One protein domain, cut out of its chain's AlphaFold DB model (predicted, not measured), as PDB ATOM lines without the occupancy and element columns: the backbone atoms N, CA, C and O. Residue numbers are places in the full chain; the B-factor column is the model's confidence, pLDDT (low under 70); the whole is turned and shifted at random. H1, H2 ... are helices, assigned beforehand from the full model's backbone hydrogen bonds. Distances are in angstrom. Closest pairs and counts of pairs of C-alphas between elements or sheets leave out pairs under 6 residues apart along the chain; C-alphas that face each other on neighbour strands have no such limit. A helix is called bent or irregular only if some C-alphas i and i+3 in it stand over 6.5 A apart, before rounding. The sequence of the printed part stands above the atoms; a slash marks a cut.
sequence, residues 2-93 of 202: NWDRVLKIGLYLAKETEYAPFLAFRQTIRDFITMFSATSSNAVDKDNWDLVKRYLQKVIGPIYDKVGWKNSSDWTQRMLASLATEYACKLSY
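What this domain is: This is residues 2 to 93 of the 202 residues of the protein "ERAP1_C domain-containing protein" of Anisakis simplex (UniProt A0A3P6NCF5). Three helices make an elongated up-and-down bundle, each running against the one before it: the long H3 is its backbone, with H2 packed along residues 45 to 56 of H3 and H4 along residues 57 to 67. H2 and H4 run the same way and overlap only in part, residues 19 to 23 of H2 meeting residues 76 to 83 of H4, while H1 packs on residues 56 to 60 of H3 and keeps away from H4. The printed part has 92 residues with four named helices, H1, H2, H3 and H4 in that order, and no named strand; the class is all helix. The whole is compact, with a radius of gyration of the C-alphas of 13.5 A, and spans 46 by 27 by 17 A.

Where its parts are: H1 is residues 3 to 13, beginning at C-alpha 3 at (437.408, 602.286, 394.674), and is 15.6 A long from first to last C-alpha. H2, residues 19 to 37, is 25.4 A long; it is irregular, with C-alphas 24 and 27 7.2 A apart, and has a kink of 39 degrees near residue 26. H3, residues 43 to 67, is the longest helix at 34.5 A, beginning at C-alpha 43 at (446.081, 590.482, 375.518); it is irregular, with C-alphas 59 and 62 7.0 A apart, and has a kink of 45 degrees near residue 60. H4, residues 75 to 90, is 22.5 A long and ends at C-alpha 90 at (452.998, 586.056, 394.444).

How they stand to each other: H2 and H3 are the hub, each touching three other helices. H2 touches H3 with residues 29 to 37 alone, closest at the C-alphas of Phe 36 and Trp 49, 5.0 A apart; they form a hairpin at a shallow tilt of 20 degrees, opposite ways. H3 and H4 form another hairpin at a shallow tilt of 28 degrees, opposite ways; their closest C-alphas, of Tyr 64 and Ala 84, are 5.0 A apart. H2 and H4 touch at a shallow tilt of 15 degrees, the same way, with the closest C-alphas, of Tyr 19 and Leu 80, 5.0 A apart. H1 touches H3, closest at the C-alphas of Leu 11 and Val 59, 5.6 A apart, at a shallow tilt of 32 degrees, only just short of steep, the same way. H1 and H2 only just touch, with 3 pairs of C-alphas within 8 A, the closest those of Leu 13 and Phe 22 at 7.1 A, at a steep tilt of 52 degrees, opposite ways. H1 and H4 are apart. In H1 and H4 every O i to N i+4 pair is within hydrogen-bond range; in H2 13 of 15 are, and in H3 19 of 21.

The domain as a whole: The two C-alphas farthest apart are those of Asn 42 and Ser 73, at 45.7 A. The printed part has no cut. The links H1 to H2 and H2 to H3 are tight, the link H3 to H4 is short, and no link is long. The mean pLDDT of the printed part is 93.6; residues 38 to 41, in the link from H2 to H3, are under 70.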
ATOM      1  N   ASN A   2     433.747 603.020 397.292       90.06
ATOM      2  CA  ASN A   2     434.496 604.006 396.505       90.06
ATOM      3  C   ASN A   2     435.917 603.474 396.246       90.06
ATOM      4  O   ASN A   2     436.764 603.519 397.139       90.06
ATOM      5  N   TRP A   3     436.148 602.942 395.043       90.62
ATOM      6  CA  TRP A   3     437.408 602.286 394.674       90.62
ATOM      7  C   TRP A   3     438.609 603.229 394.643       90.62
ATOM      8  O   TRP A   3     439.687 602.826 395.065       90.62
ATOM      9  N   ASP A   4     438.434 604.492 394.249       94.06
ATOM     10  CA  ASP A   4     439.511 605.490 394.291       94.06
ATOM     11  C   ASP A   4     440.064 605.651 395.718       94.06
ATOM     12  O   ASP A   4     441.276 605.623 395.940       94.06
ATOM     13  N   ARG A   5     439.175 605.709 396.717       94.56
ATOM     14  CA  ARG A   5     439.587 605.783 398.125       94.56
ATOM     15  C   ARG A   5     440.326 604.525 398.582       94.56
ATOM     16  O   ARG A   5     441.324 604.636 399.287       94.56
ATOM     17  N   VAL A   6     439.861 603.343 398.179       94.19
ATOM     18  CA  VAL A   6     440.505 602.058 398.514       94.19
ATOM     19  C   VAL A   6     441.909 601.987 397.915       94.19
ATOM     20  O   VAL A   6     442.860 601.638 398.613       94.19
ATOM     21  N   LEU A   7     442.059 602.389 396.652       95.38
ATOM     22  CA  LEU A   7     443.351 602.394 395.973       95.38
ATOM     23  C   LEU A   7     444.334 603.375 396.627       95.38
ATOM     24  O   LEU A   7     445.505 603.037 396.812       95.38
ATOM     25  N   LYS A   8     443.854 604.553 397.049       95.69
ATOM     26  CA  LYS A   8     444.647 605.533 397.812       95.69
ATOM     27  C   LYS A   8     445.102 604.999 399.171       95.69
ATOM     28  O   LYS A   8     446.241 605.253 399.552       95.69
ATOM     29  N   ILE A   9     444.261 604.235 399.876       95.19
ATOM     30  CA  ILE A   9     444.650 603.563 401.128       95.19
ATOM     31  C   ILE A   9     445.788 602.572 400.869       95.19
ATOM     32  O   ILE A   9     446.781 602.595 401.591       95.19
ATOM     33  N   GLY A  10     445.704 601.760 399.813       95.62
ATOM     34  CA  GLY A  10     446.804 600.856 399.471       95.62
ATOM     35  C   GLY A  10     448.110 601.605 399.179       95.62
ATOM     36  O   GLY A  10     449.158 601.212 399.672       95.62
ATOM     37  N   LEU A  11     448.067 602.743 398.474       96.12
ATOM     38  CA  LEU A  11     449.272 603.561 398.248       96.12
ATOM     39  C   LEU A  11     449.833 604.188 399.532       96.12
ATOM     40  O   LEU A  11     451.033 604.440 399.604       96.12
ATOM     41  N   TYR A  12     448.996 604.441 400.541       96.38
ATOM     42  CA  TYR A  12     449.470 604.883 401.850       96.38
ATOM     43  C   TYR A  12     450.272 603.785 402.565       96.38
ATOM     44  O   TYR A  12     451.299 604.098 403.168       96.38
ATOM     45  N   LEU A  13     449.876 602.511 402.426       97.31
ATOM     46  CA  LEU A  13     450.585 601.378 403.040       97.31
ATOM     47  C   LEU A  13     452.045 601.253 402.595       97.31
ATOM     48  O   LEU A  13     452.850 600.706 403.335       97.31
ATOM     49  N   ALA A  14     452.431 601.824 401.454       95.62
ATOM     50  CA  ALA A  14     453.832 601.892 401.034       95.62
ATOM     51  C   ALA A  14     454.755 602.583 402.067       95.62
ATOM     52  O   ALA A  14     455.974 602.437 402.000       95.62
ATOM     53  N   LYS A  15     454.186 603.360 402.999       96.25
ATOM     54  CA  LYS A  15     454.895 604.049 404.091       96.25
ATOM     55  C   LYS A  15     454.715 603.368 405.450       96.25
ATOM     56  O   LYS A  15     455.303 603.819 406.429       96.25
ATOM     57  N   GLU A  16     453.874 602.344 405.517       96.94
ATOM     58  CA  GLU A  16     453.500 601.665 406.749       96.94
ATOM     59  C   GLU A  16     454.551 600.628 407.152       96.94
ATOM     60  O   GLU A  16     455.217 600.019 406.310       96.94
ATOM     61  N   THR A  17     454.704 600.425 408.456       96.88
ATOM     62  CA  THR A  17     455.680 599.492 409.031       96.88
ATOM     63  C   THR A  17     455.074 598.529 410.038       96.88
ATOM     64  O   THR A  17     455.767 597.618 410.484       96.88
ATOM     65  N   GLU A  18     453.806 598.721 410.390       97.25
ATOM     66  CA  GLU A  18     453.084 597.873 411.327       97.25
ATOM     67  C   GLU A  18     452.341 596.737 410.630       97.25
ATOM     68  O   GLU A  18     451.865 596.863 409.505       97.25
ATOM     69  N   TYR A  19     452.183 595.611 411.324       97.62
ATOM     70  CA  TYR A  19     451.509 594.437 410.766       97.62
ATOM     71  C   TYR A  19     450.006 594.655 410.526       97.62
ATOM     72  O   TYR A  19     449.461 594.239 409.499       97.62
ATOM     73  N   ALA A  20     449.323 595.309 411.469       97.69
ATOM     74  CA  ALA A  20     447.863 595.379 411.486       97.69
ATOM     75  C   ALA A  20     447.245 596.039 410.232       97.69
ATOM     76  O   ALA A  20     446.283 595.479 409.699       97.69
ATOM     77  N   PRO A  21     447.774 597.155 409.693       97.50
ATOM     78  CA  PRO A  21     447.217 597.758 408.482       97.50
ATOM     79  C   PRO A  21     447.369 596.875 407.234       97.50
ATOM     80  O   PRO A  21     446.432 596.773 406.439       97.50
ATOM     81  N   PHE A  22     448.499 596.174 407.081       97.94
ATOM     82  CA  PHE A  22     448.674 595.212 405.986       97.94
ATOM     83  C   PHE A  22     447.731 594.020 406.128       97.94
ATOM     84  O   PHE A  22     447.128 593.592 405.142       97.94
ATOM     85  N   LEU A  23     447.544 593.515 407.352       97.19
ATOM     86  CA  LEU A  23     446.580 592.452 407.620       97.19
ATOM     87  C   LEU A  23     445.150 592.882 407.258       97.19
ATOM     88  O   LEU A  23     444.423 592.108 406.634       97.19
ATOM     89  N   ALA A  24     444.764 594.116 407.594       96.88
ATOM     90  CA  ALA A  24     443.450 594.664 407.262       96.88
ATOM     91  C   ALA A  24     443.238 594.805 405.744       96.88
ATOM     92  O   ALA A  24     442.148 594.538 405.242       96.88
ATOM     93  N   PHE A  25     444.279 595.176 404.992       96.94
ATOM     94  CA  PHE A  25     444.207 595.333 403.535       96.94
ATOM     95  C   PHE A  25     444.416 594.023 402.755       96.94
ATOM     96  O   PHE A  25     444.202 593.972 401.543       96.94
ATOM     97  N   ARG A  26     444.799 592.937 403.440       96.44
ATOM     98  CA  ARG A  26     445.133 591.638 402.840       96.44
ATOM     99  C   ARG A  26     444.043 591.096 401.920       96.44
ATOM    100  O   ARG A  26     444.358 590.588 400.849       96.44
ATOM    101  N   GLN A  27     442.774 591.186 402.325       95.19
ATOM    102  CA  GLN A  27     441.675 590.658 401.512       95.19
ATOM    103  C   GLN A  27     441.586 591.383 400.165       95.19
ATOM    104  O   GLN A  27     441.523 590.732 399.131       95.19
ATOM    105  N   THR A  28     441.727 592.710 400.165       95.56
ATOM    106  CA  THR A  28     441.769 593.521 398.944       95.56
ATOM    107  C   THR A  28     442.891 593.078 398.002       95.56
ATOM    108  O   THR A  28     442.674 592.955 396.797       95.56
ATOM    109  N   ILE A  29     444.086 592.790 398.533       96.19
ATOM    110  CA  ILE A  29     445.205 592.266 397.733       96.19
ATOM    111  C   ILE A  29     444.836 590.910 397.120       96.19
ATOM    112  O   ILE A  29     445.044 590.700 395.926       96.19
ATOM    113  N   ARG A  30     444.268 589.991 397.913       95.25
ATOM    114  CA  ARG A  30     443.848 588.662 397.434       95.25
ATOM    115  C   ARG A  30     442.806 588.755 396.330       95.25
ATOM    116  O   ARG A  30     442.924 588.031 395.342       95.25
ATOM    117  N   ASP A  31     441.829 589.635 396.495       94.06
ATOM    118  CA  ASP A  31     440.750 589.835 395.534       94.06
ATOM    119  C   ASP A  31     441.314 590.386 394.220       94.06
ATOM    120  O   ASP A  31     441.038 589.829 393.159       94.06
ATOM    121  N   PHE A  32     442.184 591.403 394.278       93.81
ATOM    122  CA  PHE A  32     442.857 591.924 393.085       93.81
ATOM    123  C   PHE A  32     443.664 590.855 392.354       93.81
ATOM    124  O   PHE A  32     443.579 590.754 391.135       93.81
ATOM    125  N   ILE A  33     444.427 590.035 393.078       93.56
ATOM    126  CA  ILE A  33     445.187 588.960 392.439       93.56
ATOM    127  C   ILE A  33     444.228 587.961 391.788       93.56
ATOM    128  O   ILE A  33     444.360 587.687 390.606       93.56
ATOM    129  N   THR A  34     443.225 587.476 392.519       91.00
ATOM    130  CA  THR A  34     442.308 586.432 392.033       91.00
ATOM    131  C   THR A  34     441.507 586.886 390.813       91.00
ATOM    132  O   THR A  34     441.411 586.148 389.837       91.00
ATOM    133  N   MET A  35     440.959 588.104 390.841       89.12
ATOM    134  CA  MET A  35     440.112 588.617 389.760       89.12
ATOM    135  C   MET A  35     440.896 588.904 388.477       89.12
ATOM    136  O   MET A  35     440.388 588.661 387.383       89.12
ATOM    137  N   PHE A  36     442.123 589.417 388.596       89.31
ATOM    138  CA  PHE A  36     442.882 589.892 387.440       89.31
ATOM    139  C   PHE A  36     443.920 588.881 386.937       89.31
ATOM    140  O   PHE A  36     444.211 588.868 385.748       89.31
ATOM    141  N   SER A  37     444.450 587.985 387.779       84.12
ATOM    142  CA  SER A  37     445.389 586.959 387.301       84.12
ATOM    143  C   SER A  37     444.676 585.825 386.560       84.12
ATOM    144  O   SER A  37     445.199 585.321 385.568       84.12
ATOM    145  N   ALA A  38     443.480 585.429 387.015       69.75
ATOM    146  CA  ALA A  38     442.716 584.319 386.436       69.75
ATOM    147  C   ALA A  38     442.122 584.638 385.054       69.75
ATOM    148  O   ALA A  38     441.821 583.731 384.283       69.75
ATOM    149  N   THR A  39     441.957 585.921 384.736       64.12
ATOM    150  CA  THR A  39     441.327 586.390 383.497       64.12
ATOM    151  C   THR A  39     442.323 586.630 382.363       64.12
ATOM    152  O   THR A  39     441.891 586.839 381.240       64.12
ATOM    153  N   SER A  40     443.636 586.494 382.599       64.06
ATOM    154  CA  SER A  40     444.747 586.822 381.674       64.06
ATOM    155  C   SER A  40     444.887 585.949 380.402       64.06
ATOM    156  O   SER A  40     445.982 585.756 379.876       64.06
ATOM    157  N   SER A  41     443.777 585.428 379.879       69.75
ATOM    158  CA  SER A  41     443.698 584.545 378.706       69.75
ATOM    159  C   SER A  41     443.851 585.261 377.355       69.75
ATOM    160  O   SER A  41     444.177 584.619 376.358       69.75
ATOM    161  N   ASN A  42     443.642 586.581 377.310       78.31
ATOM    162  CA  ASN A  42     443.837 587.418 376.123       78.31
ATOM    163  C   ASN A  42     444.740 588.630 376.433       78.31
ATOM    164  O   ASN A  42     445.086 588.895 377.585       78.31
ATOM    165  N   ALA A  43     445.139 589.367 375.391       77.31
ATOM    166  CA  ALA A  43     446.081 590.482 375.518       77.31
ATOM    167  C   ALA A  43     445.568 591.620 376.421       77.31
ATOM    168  O   ALA A  43     446.332 592.143 377.228       77.31
ATOM    169  N   VAL A  44     444.279 591.962 376.335       78.19
ATOM    170  CA  VAL A  44     443.676 593.041 377.138       78.19
ATOM    171  C   VAL A  44     443.666 592.672 378.620       78.19
ATOM    172  O   VAL A  44     444.032 593.482 379.473       78.19
ATOM    173  N   ASP A  45     443.303 591.433 378.939       82.38
ATOM    174  CA  ASP A  45     443.277 590.960 380.321       82.38
ATOM    175  C   ASP A  45     444.688 590.842 380.912       82.38
ATOM    176  O   ASP A  45     444.900 591.138 382.090       82.38
ATOM    177  N   LYS A  46     445.679 590.493 380.082       84.06
ATOM    178  CA  LYS A  46     447.091 590.516 380.475       84.06
ATOM    179  C   LYS A  46     447.566 591.932 380.819       84.06
ATOM    180  O   LYS A  46     448.190 592.114 381.864       84.06
ATOM    181  N   ASP A  47     447.228 592.933 380.008       87.75
ATOM    182  CA  ASP A  47     447.593 594.330 380.278       87.75
ATOM    183  C   ASP A  47     446.946 594.850 381.574       87.75
ATOM    184  O   ASP A  47     447.596 595.532 382.378       87.75
ATOM    185  N   ASN A  48     445.683 594.479 381.820       90.00
ATOM    186  CA  ASN A  48     444.975 594.795 383.061       90.00
ATOM    187  C   ASN A  48     445.652 594.153 384.278       90.00
ATOM    188  O   ASN A  48     445.874 594.826 385.291       90.00
ATOM    189  N   TRP A  49     446.022 592.875 384.178       92.25
ATOM    190  CA  TRP A  49     446.779 592.200 385.227       92.25
ATOM    191  C   TRP A  49     448.114 592.889 385.488       92.25
ATOM    192  O   TRP A  49     448.434 593.176 386.639       92.25
ATOM    193  N   ASP A  50     448.867 593.229 384.446       92.38
ATOM    194  CA  ASP A  50     450.164 593.887 384.588       92.38
ATOM    195  C   ASP A  50     450.044 595.267 385.260       92.38
ATOM    196  O   ASP A  50     450.898 595.648 386.068       92.38
ATOM    197  N   LEU A  51     448.965 596.013 384.995       94.19
ATOM    198  CA  LEU A  51     448.661 597.269 385.692       94.19
ATOM    199  C   LEU A  51     448.380 597.048 387.184       94.19
ATOM    200  O   LEU A  51     448.987 597.718 388.028       94.19
ATOM    201  N   VAL A  52     447.498 596.103 387.516       95.00
ATOM    202  CA  VAL A  52     447.148 595.769 388.906       95.00
ATOM    203  C   VAL A  52     448.362 595.224 389.658       95.00
ATOM    204  O   VAL A  52     448.638 595.644 390.782       95.00
ATOM    205  N   LYS A  53     449.148 594.356 389.023       95.62
ATOM    206  CA  LYS A  53     450.388 593.802 389.567       95.62
ATOM    207  C   LYS A  53     451.382 594.906 389.909       95.62
ATOM    208  O   LYS A  53     451.878 594.931 391.033       95.62
ATOM    209  N   ARG A  54     451.624 595.864 389.002       96.06
ATOM    210  CA  ARG A  54     452.489 597.030 389.274       96.06
ATOM    211  C   ARG A  54     451.974 597.878 390.434       96.06
ATOM    212  O   ARG A  54     452.771 598.364 391.235       96.06
ATOM    213  N   TYR A  55     450.659 598.072 390.535       97.12
ATOM    214  CA  TYR A  55     450.060 598.757 391.679       97.12
ATOM    215  C   TYR A  55     450.347 598.007 392.987       97.12
ATOM    216  O   TYR A  55     450.892 598.595 393.916       97.12
ATOM    217  N   LEU A  56     450.065 596.705 393.049       97.62
ATOM    218  CA  LEU A  56     450.282 595.900 394.254       97.62
ATOM    219  C   LEU A  56     451.766 595.788 394.629       97.62
ATOM    220  O   LEU A  56     452.099 595.811 395.812       97.62
ATOM    221  N   GLN A  57     452.669 595.745 393.646       97.19
ATOM    222  CA  GLN A  57     454.113 595.814 393.884       97.19
ATOM    223  C   GLN A  57     454.522 597.145 394.528       97.19
ATOM    224  O   GLN A  57     455.370 597.142 395.411       97.19
ATOM    225  N   LYS A  58     453.894 598.275 394.172       97.44
ATOM    226  CA  LYS A  58     454.132 599.557 394.865       97.44
ATOM    227  C   LYS A  58     453.628 599.555 396.310       97.44
ATOM    228  O   LYS A  58     454.184 600.272 397.134       97.44
ATOM    229  N   VAL A  59     452.586 598.778 396.605       97.75
ATOM    230  CA  VAL A  59     452.023 598.645 397.959       97.75
ATOM    231  C   VAL A  59     452.900 597.753 398.842       97.75
ATOM    232  O   VAL A  59     453.229 598.134 399.959       97.75
ATOM    233  N   ILE A  60     453.285 596.571 398.348       98.12
ATOM    234  CA  ILE A  60     453.993 595.543 399.132       98.12
ATOM    235  C   ILE A  60     455.518 595.657 399.043       98.12
ATOM    236  O   ILE A  60     456.204 595.329 400.007       98.12
ATOM    237  N   GLY A  61     456.060 596.133 397.922       97.62
ATOM    238  CA  GLY A  61     457.503 596.206 397.671       97.62
ATOM    239  C   GLY A  61     458.288 596.897 398.788       97.62
ATOM    240  O   GLY A  61     459.184 596.267 399.342       97.62
ATOM    241  N   PRO A  62     457.915 598.119 399.220       98.00
ATOM    242  CA  PRO A  62     458.660 598.837 400.255       98.00
ATOM    243  C   PRO A  62     458.761 598.085 401.586       98.00
ATOM    244  O   PRO A  62     459.821 598.067 402.215       98.00
ATOM    245  N   ILE A  63     457.672 597.442 402.024       98.12
ATOM    246  CA  ILE A  63     457.701 596.677 403.271       98.12
ATOM    247  C   ILE A  63     458.450 595.355 403.092       98.12
ATOM    248  O   ILE A  63     459.217 594.970 403.973       98.12
ATOM    249  N   TYR A  64     458.322 594.700 401.935       98.50
ATOM    250  CA  TYR A  64     459.121 593.524 401.602       98.50
ATOM    251  C   TYR A  64     460.623 593.841 401.615       98.50
ATOM    252  O   TYR A  64     461.380 593.123 402.258       98.50
ATOM    253  N   ASP A  65     461.063 594.941 401.008       98.12
ATOM    254  CA  ASP A  65     462.481 595.327 401.005       98.12
ATOM    255  C   ASP A  65     463.004 595.552 402.438       98.12
ATOM    256  O   ASP A  65     464.169 595.292 402.754       98.12
ATOM    257  N   LYS A  66     462.121 595.986 403.349       97.19
ATOM    258  CA  LYS A  66     462.449 596.215 404.758       97.19
ATOM    259  C   LYS A  66     462.466 594.938 405.600       97.19
ATOM    260  O   LYS A  66     463.347 594.827 406.456       97.19
ATOM    261  N   VAL A  67     461.519 594.014 405.430       97.75
ATOM    262  CA  VAL A  67     461.329 592.869 406.354       97.75
ATOM    263  C   VAL A  67     461.341 591.490 405.696       97.75
ATOM    264  O   VAL A  67     461.398 590.484 406.399       97.75
ATOM    265  N   GLY A  68     461.299 591.423 404.370       97.50
ATOM    266  CA  GLY A  68     461.244 590.186 403.602       97.50
ATOM    267  C   GLY A  68     462.382 589.243 403.971       97.50
ATOM    268  O   GLY A  68     463.534 589.661 404.102       97.50
ATOM    269  N   TRP A  69     462.044 587.970 404.174       97.50
ATOM    270  CA  TRP A  69     462.971 586.913 404.596       97.50
ATOM    271  C   TRP A  69     463.707 587.134 405.932       97.50
ATOM    272  O   TRP A  69     464.569 586.331 406.293       97.50
ATOM    273  N   LYS A  70     463.394 588.189 406.694       95.94
ATOM    274  CA  LYS A  70     464.039 588.445 407.986       95.94
ATOM    275  C   LYS A  70     463.390 587.622 409.091       95.94
ATOM    276  O   LYS A  70     462.172 587.479 409.159       95.94
ATOM    277  N   ASN A  71     464.224 587.134 410.000       93.75
ATOM    278  CA  ASN A  71     463.776 586.571 411.265       93.75
ATOM    279  C   ASN A  71     463.714 587.669 412.340       93.75
ATOM    280  O   ASN A  71     464.555 588.567 412.364       93.75
ATOM    281  N   SER A  72     462.747 587.574 413.248       94.38
ATOM    282  CA  SER A  72     462.580 588.474 414.388       94.38
ATOM    283  C   SER A  72     462.117 587.691 415.616       94.38
ATOM    284  O   SER A  72     461.381 586.712 415.499       94.38
ATOM    285  N   SER A  73     462.510 588.113 416.817       94.25
ATOM    286  CA  SER A  73     461.907 587.596 418.053       94.25
ATOM    287  C   SER A  73     460.506 588.171 418.286       94.25
ATOM    288  O   SER A  73     459.663 587.497 418.878       94.25
ATOM    289  N   ASP A  74     460.242 589.374 417.772       96.12
ATOM    290  CA  ASP A  74     458.937 590.019 417.830       96.12
ATOM    291  C   ASP A  74     457.944 589.325 416.888       96.12
ATOM    292  O   ASP A  74     458.164 589.227 415.676       96.12
ATOM    293  N   TRP A  75     456.835 588.846 417.457       94.81
ATOM    294  CA  TRP A  75     455.816 588.105 416.717       94.81
ATOM    295  C   TRP A  75     455.171 588.944 415.608       94.81
ATOM    296  O   TRP A  75     454.988 588.438 414.502       94.81
ATOM    297  N   THR A  76     454.871 590.223 415.859       96.56
ATOM    298  CA  THR A  76     454.231 591.088 414.854       96.56
ATOM    299  C   THR A  76     455.144 591.313 413.654       96.56
ATOM    300  O   THR A  76     454.691 591.233 412.513       96.56
ATOM    301  N   GLN A  77     456.444 591.486 413.892       97.50
ATOM    302  CA  GLN A  77     457.435 591.638 412.831       97.50
ATOM    303  C   GLN A  77     457.642 590.341 412.044       97.50
ATOM    304  O   GLN A  77     457.771 590.395 410.821       97.50
ATOM    305  N   ARG A  78     457.603 589.166 412.695       96.81
ATOM    306  CA  ARG A  78     457.616 587.880 411.969       96.81
ATOM    307  C   ARG A  78     456.396 587.717 411.070       96.81
ATOM    308  O   ARG A  78     456.535 587.303 409.921       96.81
ATOM    309  N   MET A  79     455.208 588.057 411.567       97.50
ATOM    310  CA  MET A  79     453.978 587.969 410.774       97.50
ATOM    311  C   MET A  79     453.978 588.957 409.608       97.50
ATOM    312  O   MET A  79     453.558 588.604 408.506       97.50
ATOM    313  N   LEU A  80     454.511 590.164 409.814       98.12
ATOM    314  CA  LEU A  80     454.687 591.136 408.741       98.12
ATOM    315  C   LEU A  80     455.682 590.650 407.684       98.12
ATOM    316  O   LEU A  80     455.386 590.749 406.495       98.12
ATOM    317  N   ALA A  81     456.814 590.072 408.096       98.25
ATOM    318  CA  ALA A  81     457.776 589.462 407.184       98.25
ATOM    319  C   ALA A  81     457.141 588.325 406.373       98.25
ATOM    320  O   ALA A  81     457.294 588.293 405.152       98.25
ATOM    321  N   SER A  82     456.386 587.436 407.026       97.94
ATOM    322  CA  SER A  82     455.668 586.340 406.369       97.94
ATOM    323  C   SER A  82     454.693 586.857 405.306       97.94
ATOM    324  O   SER A  82     454.816 586.499 404.133       97.94
ATOM    325  N   LEU A  83     453.818 587.799 405.680       98.12
ATOM    326  CA  LEU A  83     452.839 588.408 404.776       98.12
ATOM    327  C   LEU A  83     453.519 589.122 403.604       98.12
ATOM    328  O   LEU A  83     453.177 588.881 402.446       98.12
ATOM    329  N   ALA A  84     454.488 589.997 403.882       98.31
ATOM    330  CA  ALA A  84     455.175 590.760 402.845       98.31
ATOM    331  C   ALA A  84     455.901 589.835 401.856       98.31
ATOM    332  O   ALA A  84     455.817 590.048 400.648       98.31
ATOM    333  N   THR A  85     456.559 588.784 402.355       98.62
ATOM    334  CA  THR A  85     457.271 587.799 401.524       98.62
ATOM    335  C   THR A  85     456.299 586.992 400.660       98.62
ATOM    336  O   THR A  85     456.514 586.881 399.454       98.62
ATOM    337  N   GLU A  86     455.201 586.485 401.232       97.69
ATOM    338  CA  GLU A  86     454.177 585.732 400.490       97.69
ATOM    339  C   GLU A  86     453.655 586.539 399.292       97.69
ATOM    340  O   GLU A  86     453.702 586.073 398.146       97.69
ATOM    341  N   TYR A  87     453.204 587.775 399.534       98.12
ATOM    342  CA  TYR A  87     452.625 588.604 398.478       98.12
ATOM    343  C   TYR A  87     453.670 589.135 397.498       98.12
ATOM    344  O   TYR A  87     453.385 589.175 396.302       98.12
ATOM    345  N   ALA A  88     454.879 589.489 397.942       98.44
ATOM    346  CA  ALA A  88     455.945 589.901 397.028       98.44
ATOM    347  C   ALA A  88     456.282 588.781 396.033       98.44
ATOM    348  O   ALA A  88     456.321 589.011 394.821       98.44
ATOM    349  N   CYS A  89     456.431 587.546 396.516       98.12
ATOM    350  CA  CYS A  89     456.666 586.405 395.644       98.12
ATOM    351  C   CYS A  89     455.446 586.131 394.750       98.12
ATOM    352  O   CYS A  89     455.604 585.954 393.541       98.12
ATOM    353  N   LYS A  90     454.213 586.203 395.269       95.94
ATOM    354  CA  LYS A  90     452.998 586.056 394.444       95.94
ATOM    355  C   LYS A  90     452.897 587.082 393.319       95.94
ATOM    356  O   LYS A  90     452.444 586.758 392.226       95.94
ATOM    357  N   LEU A  91     453.412 588.285 393.547       96.62
ATOM    358  CA  LEU A  91     453.496 589.363 392.565       96.62
ATOM    359  C   LEU A  91     454.763 589.296 391.696       96.62
ATOM    360  O   LEU A  91     455.108 590.282 391.048       96.62
ATOM    361  N   SER A  92     455.459 588.156 391.662       95.38
ATOM    362  CA  SER A  92     456.700 587.932 390.901       95.38
ATOM    363  C   SER A  92     457.768 589.002 391.146       95.38
ATOM    364  O   SER A  92     458.460 589.418 390.218       95.38
ATOM    365  N   TYR A  93     457.876 589.501 392.377       96.31
ATOM    366  CA  TYR A  93     458.951 590.416 392.728       96.31
ATOM    367  C   TYR A  93     460.282 589.658 392.659       96.31
ATOM    368  O   TYR A  93     460.433 588.619 393.307       96.31
TER     369      TYR A  93